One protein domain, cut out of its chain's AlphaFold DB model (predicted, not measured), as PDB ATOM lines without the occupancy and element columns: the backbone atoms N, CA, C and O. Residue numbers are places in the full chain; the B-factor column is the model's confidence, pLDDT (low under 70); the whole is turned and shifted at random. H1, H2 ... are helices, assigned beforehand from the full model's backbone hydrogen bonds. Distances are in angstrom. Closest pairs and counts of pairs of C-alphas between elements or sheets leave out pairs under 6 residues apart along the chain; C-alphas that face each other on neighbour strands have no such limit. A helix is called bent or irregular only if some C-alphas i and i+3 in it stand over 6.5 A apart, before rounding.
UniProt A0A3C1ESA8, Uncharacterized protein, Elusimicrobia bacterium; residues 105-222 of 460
ATOM      1  N   SER A 105       1.709 -20.509 -40.315       57.47
ATOM      2  CA  SER A 105       1.001 -19.693 -41.294       57.47
ATOM      3  C   SER A 105       1.471 -18.233 -41.243       57.47
ATOM      4  O   SER A 105       1.901 -17.723 -40.204       57.47
ATOM      5  N   LEU A 106       1.370 -17.539 -42.380       58.88
ATOM      6  CA  LEU A 106       1.566 -16.085 -42.456       58.88
ATOM      7  C   LEU A 106       0.626 -15.326 -41.505       58.88
ATOM      8  O   LEU A 106       0.977 -14.248 -41.047       58.88
ATOM      9  N   ALA A 107      -0.519 -15.922 -41.159       52.66
ATOM     10  CA  ALA A 107      -1.459 -15.375 -40.187       52.66
ATOM     11  C   ALA A 107      -0.910 -15.360 -38.748       52.66
ATOM     12  O   ALA A 107      -1.301 -14.501 -37.968       52.66
ATOM     13  N   ARG A 108      -0.001 -16.280 -38.382       64.38
ATOM     14  CA  ARG A 108       0.593 -16.322 -37.032       64.38
ATOM     15  C   ARG A 108       1.786 -15.376 -36.886       64.38
ATOM     16  O   ARG A 108       1.953 -14.761 -35.842       64.38
ATOM     17  N   HIS A 109       2.602 -15.270 -37.935       73.06
ATOM     18  CA  HIS A 109       3.742 -14.354 -37.994       73.06
ATOM     19  C   HIS A 109       3.769 -13.666 -39.364       73.06
ATOM     20  O   HIS A 109       4.247 -14.292 -40.327       73.06
ATOM     21  N   PRO A 110       3.262 -12.425 -39.467       83.25
ATOM     22  CA  PRO A 110       3.275 -11.672 -40.713       83.25
ATOM     23  C   PRO A 110       4.707 -11.312 -41.146       83.25
ATOM     24  O   PRO A 110       5.681 -11.451 -40.399       83.25
ATOM     25  N   LEU A 111       4.856 -10.953 -42.421       84.94
ATOM     26  CA  LEU A 111       6.158 -10.844 -43.086       84.94
ATOM     27  C   LEU A 111       7.039  -9.726 -42.504       84.94
ATOM     28  O   LEU A 111       8.251  -9.893 -42.383       84.94
ATOM     29  N   ASP A 112       6.433  -8.624 -42.083       86.19
ATOM     30  CA  ASP A 112       7.066  -7.517 -41.363       86.19
ATOM     31  C   ASP A 112       7.687  -7.966 -40.029       86.19
ATOM     32  O   ASP A 112       8.846  -7.647 -39.740       86.19
ATOM     33  N   ALA A 113       6.970  -8.785 -39.254       85.00
ATOM     34  CA  ALA A 113       7.472  -9.349 -38.007       85.00
ATOM     35  C   ALA A 113       8.652 -10.300 -38.258       85.00
ATOM     36  O   ALA A 113       9.595 -10.338 -37.464       85.00
ATOM     37  N   ARG A 114       8.637 -11.051 -39.369       89.12
ATOM     38  CA  ARG A 114       9.742 -11.942 -39.773       89.12
ATOM     39  C   ARG A 114      10.982 -11.172 -40.202       89.12
ATOM     40  O   ARG A 114      12.081 -11.515 -39.776       89.12
ATOM     41  N   ILE A 115      10.820 -10.115 -41.000       90.88
ATOM     42  CA  ILE A 115      11.930  -9.241 -41.409       90.88
ATOM     43  C   ILE A 115      12.541  -8.557 -40.186       90.88
ATOM     44  O   ILE A 115      13.760  -8.575 -40.012       90.88
ATOM     45  N   SER A 116      11.699  -8.012 -39.308       91.00
ATOM     46  CA  SER A 116      12.135  -7.366 -38.067       91.00
ATOM     47  C   SER A 116      12.927  -8.332 -37.186       91.00
ATOM     48  O   SER A 116      14.033  -8.014 -36.745       91.00
ATOM     49  N   ASN A 117      12.408  -9.549 -36.990       91.69
ATOM     50  CA  ASN A 117      13.106 -10.595 -36.255       91.69
ATOM     51  C   ASN A 117      14.436 -10.980 -36.914       91.69
ATOM     52  O   ASN A 117      15.431 -11.155 -36.211       91.69
ATOM     53  N   ALA A 118      14.482 -11.080 -38.245       93.25
ATOM     54  CA  ALA A 118      15.695 -11.451 -38.957       93.25
ATOM     55  C   ALA A 118      16.819 -10.421 -38.754       93.25
ATOM     56  O   ALA A 118      17.948 -10.800 -38.437       93.25
ATOM     57  N   LEU A 119      16.505  -9.124 -38.860       94.38
ATOM     58  CA  LEU A 119      17.454  -8.030 -38.619       94.38
ATOM     59  C   LEU A 119      18.018  -8.074 -37.195       94.38
ATOM     60  O   LEU A 119      19.233  -8.034 -37.001       94.38
ATOM     61  N   VAL A 120      17.139  -8.209 -36.202       94.06
ATOM     62  CA  VAL A 120      17.540  -8.291 -34.792       94.06
ATOM     63  C   VAL A 120      18.354  -9.557 -34.524       94.06
ATOM     64  O   VAL A 120      19.345  -9.515 -33.798       94.06
ATOM     65  N   SER A 121      17.987 -10.679 -35.142       94.06
ATOM     66  CA  SER A 121      18.686 -11.954 -34.978       94.06
ATOM     67  C   SER A 121      20.110 -11.902 -35.533       94.06
ATOM     68  O   SER A 121      21.024 -12.377 -34.862       94.06
ATOM     69  N   TYR A 122      20.345 -11.260 -36.685       95.31
ATOM     70  CA  TYR A 122      21.703 -11.029 -37.201       95.31
ATOM     71  C   TYR A 122      22.590 -10.297 -36.187       95.31
ATOM     72  O   TYR A 122      23.733 -10.699 -35.973       95.31
ATOM     73  N   ALA A 123      22.076  -9.240 -35.552       94.62
ATOM     74  CA  ALA A 123      22.822  -8.495 -34.542       94.62
ATOM     75  C   ALA A 123      23.027  -9.318 -33.256       94.62
ATOM     76  O   ALA A 123      24.131  -9.359 -32.714       94.62
ATOM     77  N   ARG A 124      21.991 -10.032 -32.793       93.00
ATOM     78  CA  ARG A 124      22.057 -10.870 -31.585       93.00
ATOM     79  C   ARG A 124      23.029 -12.035 -31.717       93.00
ATOM     80  O   ARG A 124      23.755 -12.302 -30.767       93.00
ATOM     81  N   TYR A 125      23.082 -12.708 -32.864       94.94
ATOM     82  CA  TYR A 125      24.061 -13.776 -33.085       94.94
ATOM     83  C   TYR A 125      25.498 -13.245 -33.062       94.94
ATOM     84  O   TYR A 125      26.363 -13.883 -32.463       94.94
ATOM     85  N   LEU A 126      25.758 -12.064 -33.636       93.88
ATOM     86  CA  LEU A 126      27.073 -11.422 -33.526       93.88
ATOM     87  C   LEU A 126      27.409 -11.120 -32.065       93.88
ATOM     88  O   LEU A 126      28.475 -11.511 -31.600       93.88
ATOM     89  N   ALA A 127      26.487 -10.498 -31.327       92.75
ATOM     90  CA  ALA A 127      26.680 -10.212 -29.908       92.75
ATOM     91  C   ALA A 127      26.975 -11.492 -29.108       92.75
ATOM     92  O   ALA A 127      27.988 -11.553 -28.417       92.75
ATOM     93  N   LYS A 128      26.170 -12.550 -29.284       90.56
ATOM     94  CA  LYS A 128      26.354 -13.850 -28.615       90.56
ATOM     95  C   LYS A 128      27.641 -14.574 -29.019       90.56
ATOM     96  O   LYS A 128      28.135 -15.387 -28.248       90.56
ATOM     97  N   THR A 129      28.213 -14.274 -30.187       90.00
ATOM     98  CA  THR A 129      29.510 -14.834 -30.606       90.00
ATOM     99  C   THR A 129      30.655 -14.300 -29.749       90.00
ATOM    100  O   THR A 129      31.562 -15.050 -29.397       90.00
ATOM    101  N   PHE A 130      30.620 -13.009 -29.410       86.19
ATOM    102  CA  PHE A 130      31.654 -12.368 -28.591       86.19
ATOM    103  C   PHE A 130      31.332 -12.398 -27.093       86.19
ATOM    104  O   PHE A 130      32.246 -12.384 -26.273       86.19
ATOM    105  N   TRP A 131      30.047 -12.460 -26.736       88.06
ATOM    106  CA  TRP A 131      29.557 -12.487 -25.363       88.06
ATOM    107  C   TRP A 131      28.423 -13.517 -25.207       88.06
ATOM    108  O   TRP A 131      27.243 -13.163 -25.280       88.06
ATOM    109  N   PRO A 132      28.751 -14.812 -25.032       86.69
ATOM    110  CA  PRO A 132      27.767 -15.892 -24.974       86.69
ATOM    111  C   PRO A 132      27.068 -15.949 -23.604       86.69
ATOM    112  O   PRO A 132      27.283 -16.877 -22.825       86.69
ATOM    113  N   SER A 133      26.236 -14.951 -23.300       85.75
ATOM    114  CA  SER A 133      25.363 -14.934 -22.118       85.75
ATOM    115  C   SER A 133      23.928 -15.338 -22.465       85.75
ATOM    116  O   SER A 133      23.514 -15.318 -23.634       85.75
ATOM    117  N   ASP A 134      23.172 -15.720 -21.433       86.44
ATOM    118  CA  ASP A 134      21.720 -15.944 -21.485       86.44
ATOM    119  C   ASP A 134      21.305 -16.876 -22.631       86.44
ATOM    120  O   ASP A 134      20.434 -16.573 -23.454       86.44
ATOM    121  N   MET A 135      22.033 -17.989 -22.765       87.69
ATOM    122  CA  MET A 135      21.775 -18.984 -23.798       87.69
ATOM    123  C   MET A 135      20.673 -19.930 -23.343       87.69
ATOM    124  O   MET A 135      20.840 -20.695 -22.396       87.69
ATOM    125  N   ILE A 136      19.554 -19.886 -24.054       88.38
ATOM    126  CA  ILE A 136      18.354 -20.653 -23.736       88.38
ATOM    127  C   ILE A 136      18.051 -21.673 -24.830       88.38
ATOM    128  O   ILE A 136      18.363 -21.470 -26.001       88.38
ATOM    129  N   VAL A 137      17.421 -22.790 -24.453       86.62
ATOM    130  CA  VAL A 137      17.127 -23.886 -25.397       86.62
ATOM    131  C   VAL A 137      16.105 -23.487 -26.463       86.62
ATOM    132  O   VAL A 137      16.102 -24.029 -27.572       86.62
ATOM    133  N   LEU A 138      15.233 -22.536 -26.131       84.25
ATOM    134  CA  LEU A 138      14.157 -22.071 -26.986       84.25
ATOM    135  C   LEU A 138      14.051 -20.552 -26.878       84.25
ATOM    136  O   LEU A 138      13.642 -20.040 -25.842       84.25
ATOM    137  N   TYR A 139      14.387 -19.846 -27.957       86.69
ATOM    138  CA  TYR A 139      14.170 -18.405 -28.043       86.69
ATOM    139  C   TYR A 139      12.740 -18.147 -28.514       86.69
ATOM    140  O   TYR A 139      12.435 -18.466 -29.669       86.69
ATOM    141  N   PRO A 140      11.852 -17.605 -27.665       77.69
ATOM    142  CA  PRO A 140      10.470 -17.381 -28.052       77.69
ATOM    143  C   PRO A 140      10.382 -16.339 -29.165       77.69
ATOM    144  O   PRO A 140      11.237 -15.453 -29.295       77.69
ATOM    145  N   TYR A 141       9.348 -16.459 -29.994       76.62
ATOM    146  CA  TYR A 141       8.964 -15.350 -30.851       76.62
ATOM    147  C   TYR A 141       8.443 -14.225 -29.956       76.62
ATOM    148  O   TYR A 141       7.572 -14.494 -29.133       76.62
ATOM    149  N   PRO A 142       8.993 -13.004 -30.042       68.88
ATOM    150  CA  PRO A 142       8.588 -11.955 -29.126       68.88
ATOM    151  C   PRO A 142       7.153 -11.521 -29.450       68.88
ATOM    152  O   PRO A 142       6.813 -11.294 -30.613       68.88
ATOM    153  N   ASP A 143       6.321 -11.426 -28.414       62.06
ATOM    154  CA  ASP A 143       4.894 -11.084 -28.531       62.06
ATOM    155  C   ASP A 143       4.675  -9.671 -29.071       62.06
ATOM    156  O   ASP A 143       3.703  -9.387 -29.770       62.06
ATOM    157  N   HIS A 144       5.639  -8.800 -28.791       63.94
ATOM    158  CA  HIS A 144       5.783  -7.507 -29.425       63.94
ATOM    159  C   HIS A 144       7.071  -7.515 -30.241       63.94
ATOM    160  O   HIS A 144       8.098  -7.982 -29.735       63.94
ATOM    161  N   PRO A 145       7.067  -6.989 -31.479       67.69
ATOM    162  CA  PRO A 145       8.299  -6.756 -32.213       67.69
ATOM    163  C   PRO A 145       9.305  -6.047 -31.308       67.69
ATOM    164  O   PRO A 145       8.920  -5.222 -30.472       67.69
ATOM    165  N   ALA A 146      10.591  -6.368 -31.463       75.38
ATOM    166  CA  ALA A 146      11.631  -5.625 -30.765       75.38
ATOM    167  C   ALA A 146      11.375  -4.122 -30.945       75.38
ATOM    168  O   ALA A 146      10.967  -3.701 -32.029       75.38
ATOM    169  N   GLY A 147      11.582  -3.330 -29.888       84.62
ATOM    170  CA  GLY A 147      11.301  -1.896 -29.941       84.62
ATOM    171  C   GLY A 147      11.915  -1.273 -31.196       84.62
ATOM    172  O   GLY A 147      13.018  -1.654 -31.590       84.62
ATOM    173  N   PHE A 148      11.202  -0.339 -31.829       87.50
ATOM    174  CA  PHE A 148      11.579   0.252 -33.119       87.50
ATOM    175  C   PHE A 148      13.071   0.632 -33.197       87.50
ATOM    176  O   PHE A 148      13.748   0.324 -34.178       87.50
ATOM    177  N   TRP A 149      13.616   1.190 -32.112       90.62
ATOM    178  CA  TRP A 149      15.033   1.532 -31.975       90.62
ATOM    179  C   TRP A 149      15.991   0.344 -32.103       90.62
ATOM    180  O   TRP A 149      17.045   0.482 -32.712       90.62
ATOM    181  N   VAL A 150      15.637  -0.828 -31.575       92.56
ATOM    182  CA  VAL A 150      16.448  -2.051 -31.674       92.56
ATOM    183  C   VAL A 150      16.483  -2.554 -33.112       92.56
ATOM    184  O   VAL A 150      17.544  -2.948 -33.599       92.56
ATOM    185  N   ILE A 151      15.344  -2.517 -33.811       93.56
ATOM    186  CA  ILE A 151      15.267  -2.902 -35.226       93.56
ATOM    187  C   ILE A 151      16.116  -1.940 -36.061       93.56
ATOM    188  O   ILE A 151      16.960  -2.389 -36.836       93.56
ATOM    189  N   PHE A 152      15.946  -0.630 -35.860       94.56
ATOM    190  CA  PHE A 152      16.692   0.395 -36.587       94.56
ATOM    191  C   PHE A 152      18.199   0.316 -36.311       94.56
ATOM    192  O   PHE A 152      18.991   0.338 -37.248       94.56
ATOM    193  N   ALA A 153      18.608   0.142 -35.052       96.06
ATOM    194  CA  ALA A 153      20.010  -0.043 -34.686       96.06
ATOM    195  C   ALA A 153      20.602  -1.319 -35.304       96.06
ATOM    196  O   ALA A 153      21.723  -1.293 -35.807       96.06
ATOM    197  N   SER A 154      19.842  -2.420 -35.326       96.06
ATOM    198  CA  SER A 154      20.279  -3.674 -35.953       96.06
ATOM    199  C   SER A 154      20.442  -3.516 -37.466       96.06
ATOM    200  O   SER A 154      21.465  -3.913 -38.022       96.06
ATOM    201  N   ALA A 155      19.477  -2.880 -38.137       96.44
ATOM    202  CA  ALA A 155      19.561  -2.572 -39.561       96.44
ATOM    203  C   ALA A 155      20.742  -1.637 -39.869       96.44
ATOM    204  O   ALA A 155      21.526  -1.910 -40.777       96.44
ATOM    205  N   GLY A 156      20.909  -0.576 -39.075       97.38
ATOM    206  CA  GLY A 156      22.017   0.370 -39.177       97.38
ATOM    207  C   GLY A 156      23.377  -0.303 -39.009       97.38
ATOM    208  O   GLY A 156      24.267  -0.076 -39.826       97.38
ATOM    209  N   LEU A 157      23.524  -1.197 -38.025       96.88
ATOM    210  CA  LEU A 157      24.735  -1.996 -37.827       96.88
ATOM    211  C   LEU A 157      25.043  -2.856 -39.060       96.88
ATOM    212  O   LEU A 157      26.164  -2.828 -39.566       96.88
ATOM    213  N   ILE A 158      24.050  -3.592 -39.571       97.25
ATOM    214  CA  ILE A 158      24.223  -4.457 -40.747       97.25
ATOM    215  C   ILE A 158      24.645  -3.631 -41.965       97.25
ATOM    216  O   ILE A 158      25.582  -4.013 -42.670       97.25
ATOM    217  N   LEU A 159      23.989  -2.495 -42.211       97.94
ATOM    218  CA  LEU A 159      24.297  -1.612 -43.335       97.94
ATOM    219  C   LEU A 159      25.684  -0.979 -43.197       97.94
ATOM    220  O   LEU A 159      26.447  -0.990 -44.160       97.94
ATOM    221  N   ALA A 160      26.042  -0.489 -42.009       97.94
ATOM    222  CA  ALA A 160      27.340   0.127 -41.750       97.94
ATOM    223  C   ALA A 160      28.494  -0.868 -41.948       97.94
ATOM    224  O   ALA A 160      29.461  -0.559 -42.648       97.94
ATOM    225  N   VAL A 161      28.380  -2.084 -41.399       97.06
ATOM    226  CA  VAL A 161      29.400  -3.132 -41.576       97.06
ATOM    227  C   VAL A 161      29.468  -3.580 -43.038       97.06
ATOM    228  O   VAL A 161      30.565  -3.726 -43.578       97.06
ATOM    229  N   SER A 162      28.321  -3.722 -43.714       97.75
ATOM    230  CA  SER A 162      28.273  -4.048 -45.146       97.75
ATOM    231  C   SER A 162      28.971  -2.984 -45.993       97.75
ATOM    232  O   SER A 162      29.811  -3.321 -46.828       97.75
ATOM    233  N   ALA A 163      28.675  -1.704 -45.751       97.81
ATOM    234  CA  ALA A 163      29.296  -0.585 -46.450       97.81
ATOM    235  C   ALA A 163      30.809  -0.556 -46.208       97.81
ATOM    236  O   ALA A 163      31.577  -0.491 -47.168       97.81
ATOM    237  N   LEU A 164      31.257  -0.697 -44.956       96.62
ATOM    238  CA  LEU A 164      32.680  -0.757 -44.618       96.62
ATOM    239  C   LEU A 164      33.390  -1.909 -45.342       96.62
ATOM    240  O   LEU A 164      34.458  -1.709 -45.923       96.62
ATOM    241  N   CYS A 165      32.787  -3.099 -45.354       96.38
ATOM    242  CA  CYS A 165      33.326  -4.267 -46.043       96.38
ATOM    243  C   CYS A 165      33.440  -4.041 -47.554       96.38
ATOM    244  O   CYS A 165      34.464  -4.374 -48.146       96.38
ATOM    245  N   VAL A 166      32.428  -3.434 -48.183       96.25
ATOM    246  CA  VAL A 166      32.449  -3.099 -49.615       96.25
ATOM    247  C   VAL A 166      33.511  -2.046 -49.923       96.25
ATOM    248  O   VAL A 166      34.275  -2.222 -50.869       96.25
ATOM    249  N   LEU A 167      33.611  -0.987 -49.117       96.75
ATOM    250  CA  LEU A 167      34.600   0.078 -49.296       96.75
ATOM    251  C   LEU A 167      36.035  -0.438 -49.122       96.75
ATOM    252  O   LEU A 167      36.940  -0.032 -49.849       96.75
ATOM    253  N   LYS A 168      36.260  -1.360 -48.178       94.44
ATOM    254  CA  LYS A 168      37.583  -1.936 -47.901       94.44
ATOM    255  C   LYS A 168      37.895  -3.190 -48.722       94.44
ATOM    256  O   LYS A 168      39.019  -3.676 -48.622       94.44
ATOM    257  N   ARG A 169      36.981  -3.685 -49.570       94.06
ATOM    258  CA  ARG A 169      37.120  -4.980 -50.273       94.06
ATOM    259  C   ARG A 169      38.387  -5.116 -51.118       94.06
ATOM    260  O   ARG A 169      38.931  -6.205 -51.209       94.06
ATOM    261  N   ALA A 170      38.867  -4.024 -51.716       90.88
ATOM    262  CA  ALA A 170      40.065  -4.052 -52.556       90.88
ATOM    263  C   ALA A 170      41.349  -4.271 -51.737       90.88
ATOM    264  O   ALA A 170      42.269  -4.932 -52.204       90.88
ATOM    265  N   ARG A 171      41.402  -3.730 -50.512       91.06
ATOM    266  CA  ARG A 171      42.573  -3.816 -49.625       91.06
ATOM    267  C   ARG A 171      42.479  -4.983 -48.642       91.06
ATOM    268  O   ARG A 171      43.482  -5.614 -48.341       91.06
ATOM    269  N   HIS A 172      41.275  -5.271 -48.156       92.44
ATOM    270  CA  HIS A 172      40.988  -6.315 -47.174       92.44
ATOM    271  C   HIS A 172      39.803  -7.181 -47.643       92.44
ATOM    272  O   HIS A 172      38.728  -7.144 -47.035       92.44
ATOM    273  N   PRO A 173      39.966  -7.972 -48.722       94.06
ATOM    274  CA  PRO A 173      38.884  -8.781 -49.289       94.06
ATOM    275  C   PRO A 173      38.322  -9.807 -48.298       94.06
ATOM    276  O   PRO A 173      37.127 -10.090 -48.327       94.06
ATOM    277  N   ALA A 174      39.145 -10.299 -47.365       94.81
ATOM    278  CA  ALA A 174      38.720 -11.233 -46.326       94.81
ATOM    279  C   ALA A 174      37.585 -10.687 -45.439       94.81
ATOM    280  O   ALA A 174      36.724 -11.460 -45.022       94.81
ATOM    281  N   LEU A 175      37.539  -9.367 -45.194       94.94
ATOM    282  CA  LEU A 175      36.451  -8.744 -44.430       94.94
ATOM    283  C   LEU A 175      35.121  -8.859 -45.178       94.94
ATOM    284  O   LEU A 175      34.122  -9.276 -44.601       94.94
ATOM    285  N   ALA A 176      35.126  -8.560 -46.480       95.94
ATOM    286  CA  ALA A 176      33.942  -8.689 -47.320       95.94
ATOM    287  C   ALA A 176      33.491 -10.146 -47.453       95.94
ATOM    288  O   ALA A 176      32.310 -10.432 -47.279       95.94
ATOM    289  N   ILE A 177      34.420 -11.072 -47.706       96.81
ATOM    290  CA  ILE A 177      34.087 -12.495 -47.826       96.81
ATOM    291  C   ILE A 177      33.501 -13.038 -46.534       96.81
ATOM    292  O   ILE A 177      32.447 -13.666 -46.568       96.81
ATOM    293  N   GLY A 178      34.142 -12.767 -45.398       97.38
ATOM    294  CA  GLY A 178      33.650 -13.232 -44.112       97.38
ATOM    295  C   GLY A 178      32.278 -12.653 -43.753       97.38
ATOM    296  O   GLY A 178      31.391 -13.389 -43.320       97.38
ATOM    297  N   TRP A 179      32.059 -11.364 -44.018       97.88
ATOM    298  CA  TRP A 179      30.783 -10.706 -43.747       97.88
ATOM    299  C   TRP A 179      29.641 -11.221 -44.632       97.88
ATOM    300  O   TRP A 179      28.581 -11.592 -44.130       97.88
ATOM    301  N   PHE A 180      29.849 -11.306 -45.949       97.94
ATOM    302  CA  PHE A 180      28.816 -11.800 -46.865       97.94
ATOM    303  C   PHE A 180      28.601 -13.310 -46.761       97.94
ATOM    304  O   PHE A 180      27.498 -13.782 -47.033       97.94
ATOM    305  N   TRP A 181      29.604 -14.066 -46.304       97.75
ATOM    306  CA  TRP A 181      29.419 -15.455 -45.892       97.75
ATOM    307  C   TRP A 181      28.448 -15.539 -44.718       97.75
ATOM    308  O   TRP A 181      27.475 -16.288 -44.792       97.75
ATOM    309  N   TYR A 182      28.690 -14.762 -43.657       97.69
ATOM    310  CA  TYR A 182      27.828 -14.724 -42.475       97.69
ATOM    311  C   TYR A 182      26.389 -14.349 -42.843       97.69
ATOM    312  O   TYR A 182      25.464 -15.082 -42.502       97.69
ATOM    313  N   LEU A 183      26.203 -13.270 -43.611       97.12
ATOM    314  CA  LEU A 183      24.876 -12.857 -44.070       97.12
ATOM    315  C   LEU A 183      24.213 -13.938 -44.931       97.12
ATOM    316  O   LEU A 183      23.116 -14.390 -44.623       97.12
ATOM    317  N   GLY A 184      24.880 -14.401 -45.989       95.50
ATOM    318  CA  GLY A 184      24.279 -15.317 -46.958       95.50
ATOM    319  C   GLY A 184      23.946 -16.691 -46.379       95.50
ATOM    320  O   GLY A 184      22.884 -17.243 -46.659       95.50
ATOM    321  N   THR A 185      24.817 -17.258 -45.545       95.50
ATOM    322  CA  THR A 185      24.602 -18.608 -44.991       95.50
ATOM    323  C   THR A 185      23.553 -18.658 -43.884       95.50
ATOM    324  O   THR A 185      23.013 -19.731 -43.617       95.50
ATOM    325  N   LEU A 186      23.205 -17.519 -43.282       94.38
ATOM    326  CA  LEU A 186      22.184 -17.448 -42.240       94.38
ATOM    327  C   LEU A 186      20.761 -17.290 -42.805       94.38
ATOM    328  O   LEU A 186      19.804 -17.693 -42.147       94.38
ATOM    329  N   VAL A 187      20.605 -16.782 -44.037       93.56
ATOM    330  CA  VAL A 187      19.299 -16.553 -44.700       93.56
ATOM    331  C   VAL A 187      18.304 -17.719 -44.551       93.56
ATOM    332  O   VAL A 187      17.155 -17.453 -44.196       93.56
ATOM    333  N   PRO A 188      18.678 -19.001 -44.754       90.88
ATOM    334  CA  PRO A 188      17.715 -20.107 -44.682       90.88
ATOM    335  C   PRO A 188      17.170 -20.382 -43.272       90.88
ATOM    336  O   PRO A 188      16.156 -21.056 -43.126       90.88
ATOM    337  N   VAL A 189      17.852 -19.898 -42.232       88.56
ATOM    338  CA  VAL A 189      17.597 -20.242 -40.822       88.56
ATOM    339  C   VAL A 189      17.290 -19.026 -39.945       88.56
ATOM    340  O   VAL A 189      17.029 -19.179 -38.754       88.56
ATOM    341  N   ILE A 190      17.281 -17.822 -40.525       89.88
ATOM    342  CA  ILE A 190      17.075 -16.553 -39.809       89.88
ATOM    343  C   ILE A 190      15.595 -16.204 -39.562       89.88
ATOM    344  O   ILE A 190      15.291 -15.153 -39.006       89.88
ATOM    345  N   GLY A 191      14.667 -17.070 -39.983       85.38
ATOM    346  CA  GLY A 191      13.227 -16.920 -39.720       85.38
ATOM    347  C   GLY A 191      12.412 -16.216 -40.814       85.38
ATOM    348  O   GLY A 191      11.232 -15.947 -40.608       85.38
ATOM    349  N   LEU A 192      12.982 -15.947 -42.000       86.12
ATOM    350  CA  LEU A 192      12.214 -15.400 -43.138       86.12
ATOM    351  C   LEU A 192      11.127 -16.385 -43.610       86.12
ATOM    352  O   LEU A 192       9.950 -16.039 -43.746       86.12
ATOM    353  N   VAL A 193      11.516 -17.648 -43.793       83.25
ATOM    354  CA  VAL A 193      10.588 -18.777 -43.911       83.25
ATOM    355  C   VAL A 193      10.488 -19.405 -42.525       83.25
ATOM    356  O   VAL A 193      11.346 -20.187 -42.128       83.25
ATOM    357  N   GLN A 194       9.480 -18.990 -41.754       80.94
ATOM    358  CA  GLN A 194       9.343 -19.386 -40.354       80.94
ATOM    359  C   GLN A 194       8.924 -20.858 -40.235       80.94
ATOM    360  O   GLN A 194       7.858 -21.262 -40.711       80.94
ATOM    361  N   VAL A 195       9.774 -21.642 -39.573       72.50
ATOM    362  CA  VAL A 195       9.567 -23.068 -39.302       72.50
ATOM    363  C   VAL A 195       9.698 -23.301 -37.803       72.50
ATOM    364  O   VAL A 195      10.765 -23.095 -37.218       72.50
ATOM    365  N   GLY A 196       8.617 -23.772 -37.185       73.88
ATOM    366  CA  GLY A 196       8.535 -23.915 -35.735       73.88
ATOM    367  C   GLY A 196       8.283 -22.594 -35.002       73.88
ATOM    368  O   GLY A 196       7.968 -21.563 -35.593       73.88
ATOM    369  N   ILE A 197       8.404 -22.663 -33.680       73.94
ATOM    370  CA  ILE A 197       7.938 -21.639 -32.731       73.94
ATOM    371  C   ILE A 197       9.042 -20.679 -32.263       73.94
ATOM    372  O   ILE A 197       8.756 -19.695 -31.588       73.94
ATOM    373  N   GLN A 198      10.303 -20.973 -32.587       81.56
ATOM    374  CA  GLN A 198      11.453 -20.191 -32.140       81.56
ATOM    375  C   GLN A 198      11.770 -19.007 -33.066       81.56
ATOM    376  O   GLN A 198      11.721 -19.154 -34.287       81.56
ATOM    377  N   SER A 199      12.159 -17.863 -32.499       85.38
ATOM    378  CA  SER A 199      12.630 -16.682 -33.249       85.38
ATOM    379  C   SER A 199      14.036 -16.861 -33.817       85.38
ATOM    380  O   SER A 199      14.327 -16.449 -34.937       85.38
ATOM    381  N   MET A 200      14.913 -17.482 -33.034       90.06
ATOM    382  CA  MET A 200      16.302 -17.782 -33.364       90.06
ATOM    383  C   MET A 200      16.728 -19.069 -32.640       90.06
ATOM    384  O   MET A 200      16.012 -19.575 -31.776       90.06
ATOM    385  N   ALA A 201      17.872 -19.643 -33.001       87.44
ATOM    386  CA  ALA A 201      18.446 -20.773 -32.280       87.44
ATOM    387  C   ALA A 201      19.967 -20.782 -32.426       87.44
ATOM    388  O   ALA A 201      20.488 -20.761 -33.540       87.44
ATOM    389  N   ASP A 202      20.682 -20.903 -31.308       87.44
ATOM    390  CA  ASP A 202      22.152 -20.842 -31.287       87.44
ATOM    391  C   ASP A 202      22.798 -21.916 -32.174       87.44
ATOM    392  O   ASP A 202      23.810 -21.665 -32.831       87.44
ATOM    393  N   ARG A 203      22.148 -23.083 -32.302       86.00
ATOM    394  CA  ARG A 203      22.571 -24.177 -33.190       86.00
ATOM    395  C   ARG A 203      22.595 -23.815 -34.676       86.00
ATOM    396  O   ARG A 203      23.015 -24.634 -35.472       86.00
ATOM    397  N   TYR A 204      22.117 -22.649 -35.100       87.06
ATOM    398  CA  TYR A 204      22.164 -22.234 -36.506       87.06
ATOM    399  C   TYR A 204      23.435 -21.465 -36.873       87.06
ATOM    400  O   TYR A 204      23.651 -21.162 -38.043       87.06
ATOM    401  N   THR A 205      24.301 -21.175 -35.903       90.25
ATOM    402  CA  THR A 205      25.448 -20.283 -36.102       90.25
ATOM    403  C   THR A 205      26.724 -20.987 -36.576       90.25
ATOM    404  O   THR A 205      27.615 -20.324 -37.098       90.25
ATOM    405  N   TYR A 206      26.818 -22.319 -36.491       88.81
ATOM    406  CA  TYR A 206      28.075 -23.050 -36.722       88.81
ATOM    407  C   TYR A 206      28.710 -22.819 -38.113       88.81
ATOM    408  O   TYR A 206      29.915 -22.599 -38.194       88.81
ATOM    409  N   VAL A 207      27.936 -22.826 -39.209       93.25
ATOM    410  CA  VAL A 207      28.441 -22.499 -40.564       93.25
ATOM    411  C   VAL A 207      28.550 -20.984 -40.784       93.25
ATOM    412  O   VAL A 207      29.580 -20.545 -41.300       93.25
ATOM    413  N   PRO A 208      27.548 -20.164 -40.413       95.69
ATOM    414  CA  PRO A 208      27.637 -18.714 -40.572       95.69
ATOM    415  C   PRO A 208      28.837 -18.069 -39.886       95.69
ATOM    416  O   PRO A 208      29.482 -17.199 -40.475       95.69
ATOM    417  N   LEU A 209      29.201 -18.529 -38.687       95.38
ATOM    418  CA  LEU A 209      30.327 -17.972 -37.939       95.38
ATOM    419  C   LEU A 209      31.695 -18.289 -38.543       95.38
ATOM    420  O   LEU A 209      32.644 -17.571 -38.241       95.38
ATOM    421  N   ILE A 210      31.806 -19.253 -39.469       95.75
ATOM    422  CA  ILE A 210      33.024 -19.425 -40.283       95.75
ATOM    423  C   ILE A 210      33.382 -18.100 -40.968       95.75
ATOM    424  O   ILE A 210      34.546 -17.707 -40.979       95.75
ATOM    425  N   GLY A 211      32.380 -17.372 -41.471       96.62
ATOM    426  CA  GLY A 211      32.568 -16.057 -42.074       96.62
ATOM    427  C   GLY A 211      33.160 -15.040 -41.097       96.62
ATOM    428  O   GLY A 211      34.160 -14.391 -41.399       96.62
ATOM    429  N   ILE A 212      32.610 -14.951 -39.885       96.44
ATOM    430  CA  ILE A 212      33.117 -14.040 -38.848       96.44
ATOM    431  C   ILE A 212      34.541 -14.421 -38.421       96.44
ATOM    432  O   ILE A 212      35.398 -13.546 -38.302       96.44
ATOM    433  N   PHE A 213      34.844 -15.714 -38.287       94.50
ATOM    434  CA  PHE A 213      36.205 -16.170 -38.000       94.50
ATOM    435  C   PHE A 213      37.188 -15.848 -39.132       94.50
ATOM    436  O   PHE A 213      38.320 -15.466 -38.845       94.50
ATOM    437  N   ILE A 214      36.772 -15.902 -40.405       95.12
ATOM    438  CA  ILE A 214      37.590 -15.415 -41.531       95.12
ATOM    439  C   ILE A 214      37.919 -13.927 -41.346       95.12
ATOM    440  O   ILE A 214      39.085 -13.551 -41.492       95.12
ATOM    441  N   MET A 215      36.934 -13.091 -40.985       94.31
ATOM    442  CA  MET A 215      37.158 -11.656 -40.755       94.31
ATOM    443  C   MET A 215      38.164 -11.411 -39.631       94.31
ATOM    444  O   MET A 215      39.083 -10.617 -39.804       94.31
ATOM    445  N   VAL A 216      38.006 -12.096 -38.496       91.12
ATOM    446  CA  VAL A 216      38.880 -11.926 -37.326       91.12
ATOM    447  C   VAL A 216      40.300 -12.408 -37.630       91.12
ATOM    448  O   VAL A 216      41.255 -11.658 -37.441       91.12
ATOM    449  N   CYS A 217      40.455 -13.626 -38.158       89.88
ATOM    450  CA  CYS A 217      41.766 -14.221 -38.430       89.88
ATOM    451  C   CYS A 217      42.584 -13.402 -39.434       89.88
ATOM    452  O   CYS A 217      43.773 -13.164 -39.220       89.88
ATOM    453  N   TRP A 218      41.956 -12.952 -40.522       90.25
ATOM    454  CA  TRP A 218      42.651 -12.174 -41.546       90.25
ATOM    455  C   TRP A 218      42.733 -10.685 -41.218       90.25
ATOM    456  O   TRP A 218      43.742 -10.064 -41.544       90.25
ATOM    457  N   GLY A 219      41.751 -10.116 -40.517       87.25
ATOM    458  CA  GLY A 219      41.810  -8.733 -40.037       87.25
ATOM    459  C   GLY A 219      42.928  -8.505 -39.014       87.25
ATOM    460  O   GLY A 219      43.536  -7.439 -38.999       87.25
ATOM    461  N   LEU A 220      43.261  -9.521 -38.211       84.56
ATOM    462  CA  LEU A 220      44.367  -9.473 -37.245       84.56
ATOM    463  C   LEU A 220      45.719  -9.934 -37.819       84.56
ATOM    464  O   LEU A 220      46.737  -9.874 -37.125       84.56
ATOM    465  N   SER A 221      45.765 -10.385 -39.077       81.69
ATOM    466  CA  SER A 221      46.965 -10.998 -39.668       81.69
ATOM    467  C   SER A 221      48.144 -10.031 -39.843       81.69
ATOM    468  O   SER A 221      49.295 -10.474 -39.851       81.69
ATOM    469  N   ASP A 222      47.879  -8.723 -39.879       75.56
ATOM    470  CA  ASP A 222      48.906  -7.681 -39.968       75.56
ATOM    471  C   ASP A 222      49.657  -7.476 -38.634       75.56
ATOM    472  O   ASP A 222      50.740  -6.895 -38.604       75.56
TER     473      ASP A 222
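AT A GLANCE: This is residues 105 to 222 of the 460 residues of an uncharacterized protein of Elusimicrobia bacterium (UniProt A0A3C1ESA8). What is the shape? H1 and H2 cross steeply, H3 folds back from H2 as a hairpin, and H4 packs side by side on H3. What makes it up? The printed part has 118 residues with four named helices, H1 to H4 in order, all helix, compact with a radius of gyration of the C-alphas of 14.9 A, spanning 49 by 26 by 22 A.

IN THESE COORDINATES: Where is H1? Residues 111 to 130, 29.4 A, from C-alpha 111 at (6.158, -10.844, -43.086). What follows? H2 is residues 148 to 168, 30.0 A; H3, 173 to 189, 25.6 A, irregular, with C-alphas 185 and 188 7.1 A apart; H4, 208 to 219, 17.3 A, ends at C-alpha 219 (41.810, -8.733, -40.037).

HOW THE PARTS SIT: How does H1 sit? Its residues 116 to 123 alone touch H2, closest C-alphas Val 120 and Ser 154, 5.5 A, at a steep tilt of 64 degrees. And the hairpins? H2 and H3 touch at Cys 165 and Ala 176, closest C-alphas 4.6 A; H3 and H4 at Gly 178 and Gly 211, 3.6 A, a shallow tilt of 11 degrees, opposite ways. Which backbone O i to N i+4 pairs are within hydrogen-bond range? Every one in H1 and H2, 10 of 13 in H3, 7 of 8 in H4.

THE WHOLE: Is it unbroken? The printed part has no cut; the links H1 to H2 and H3 to H4 are long. Where is confidence low? Residues 105 to 108 and 142 to 145 are under 70.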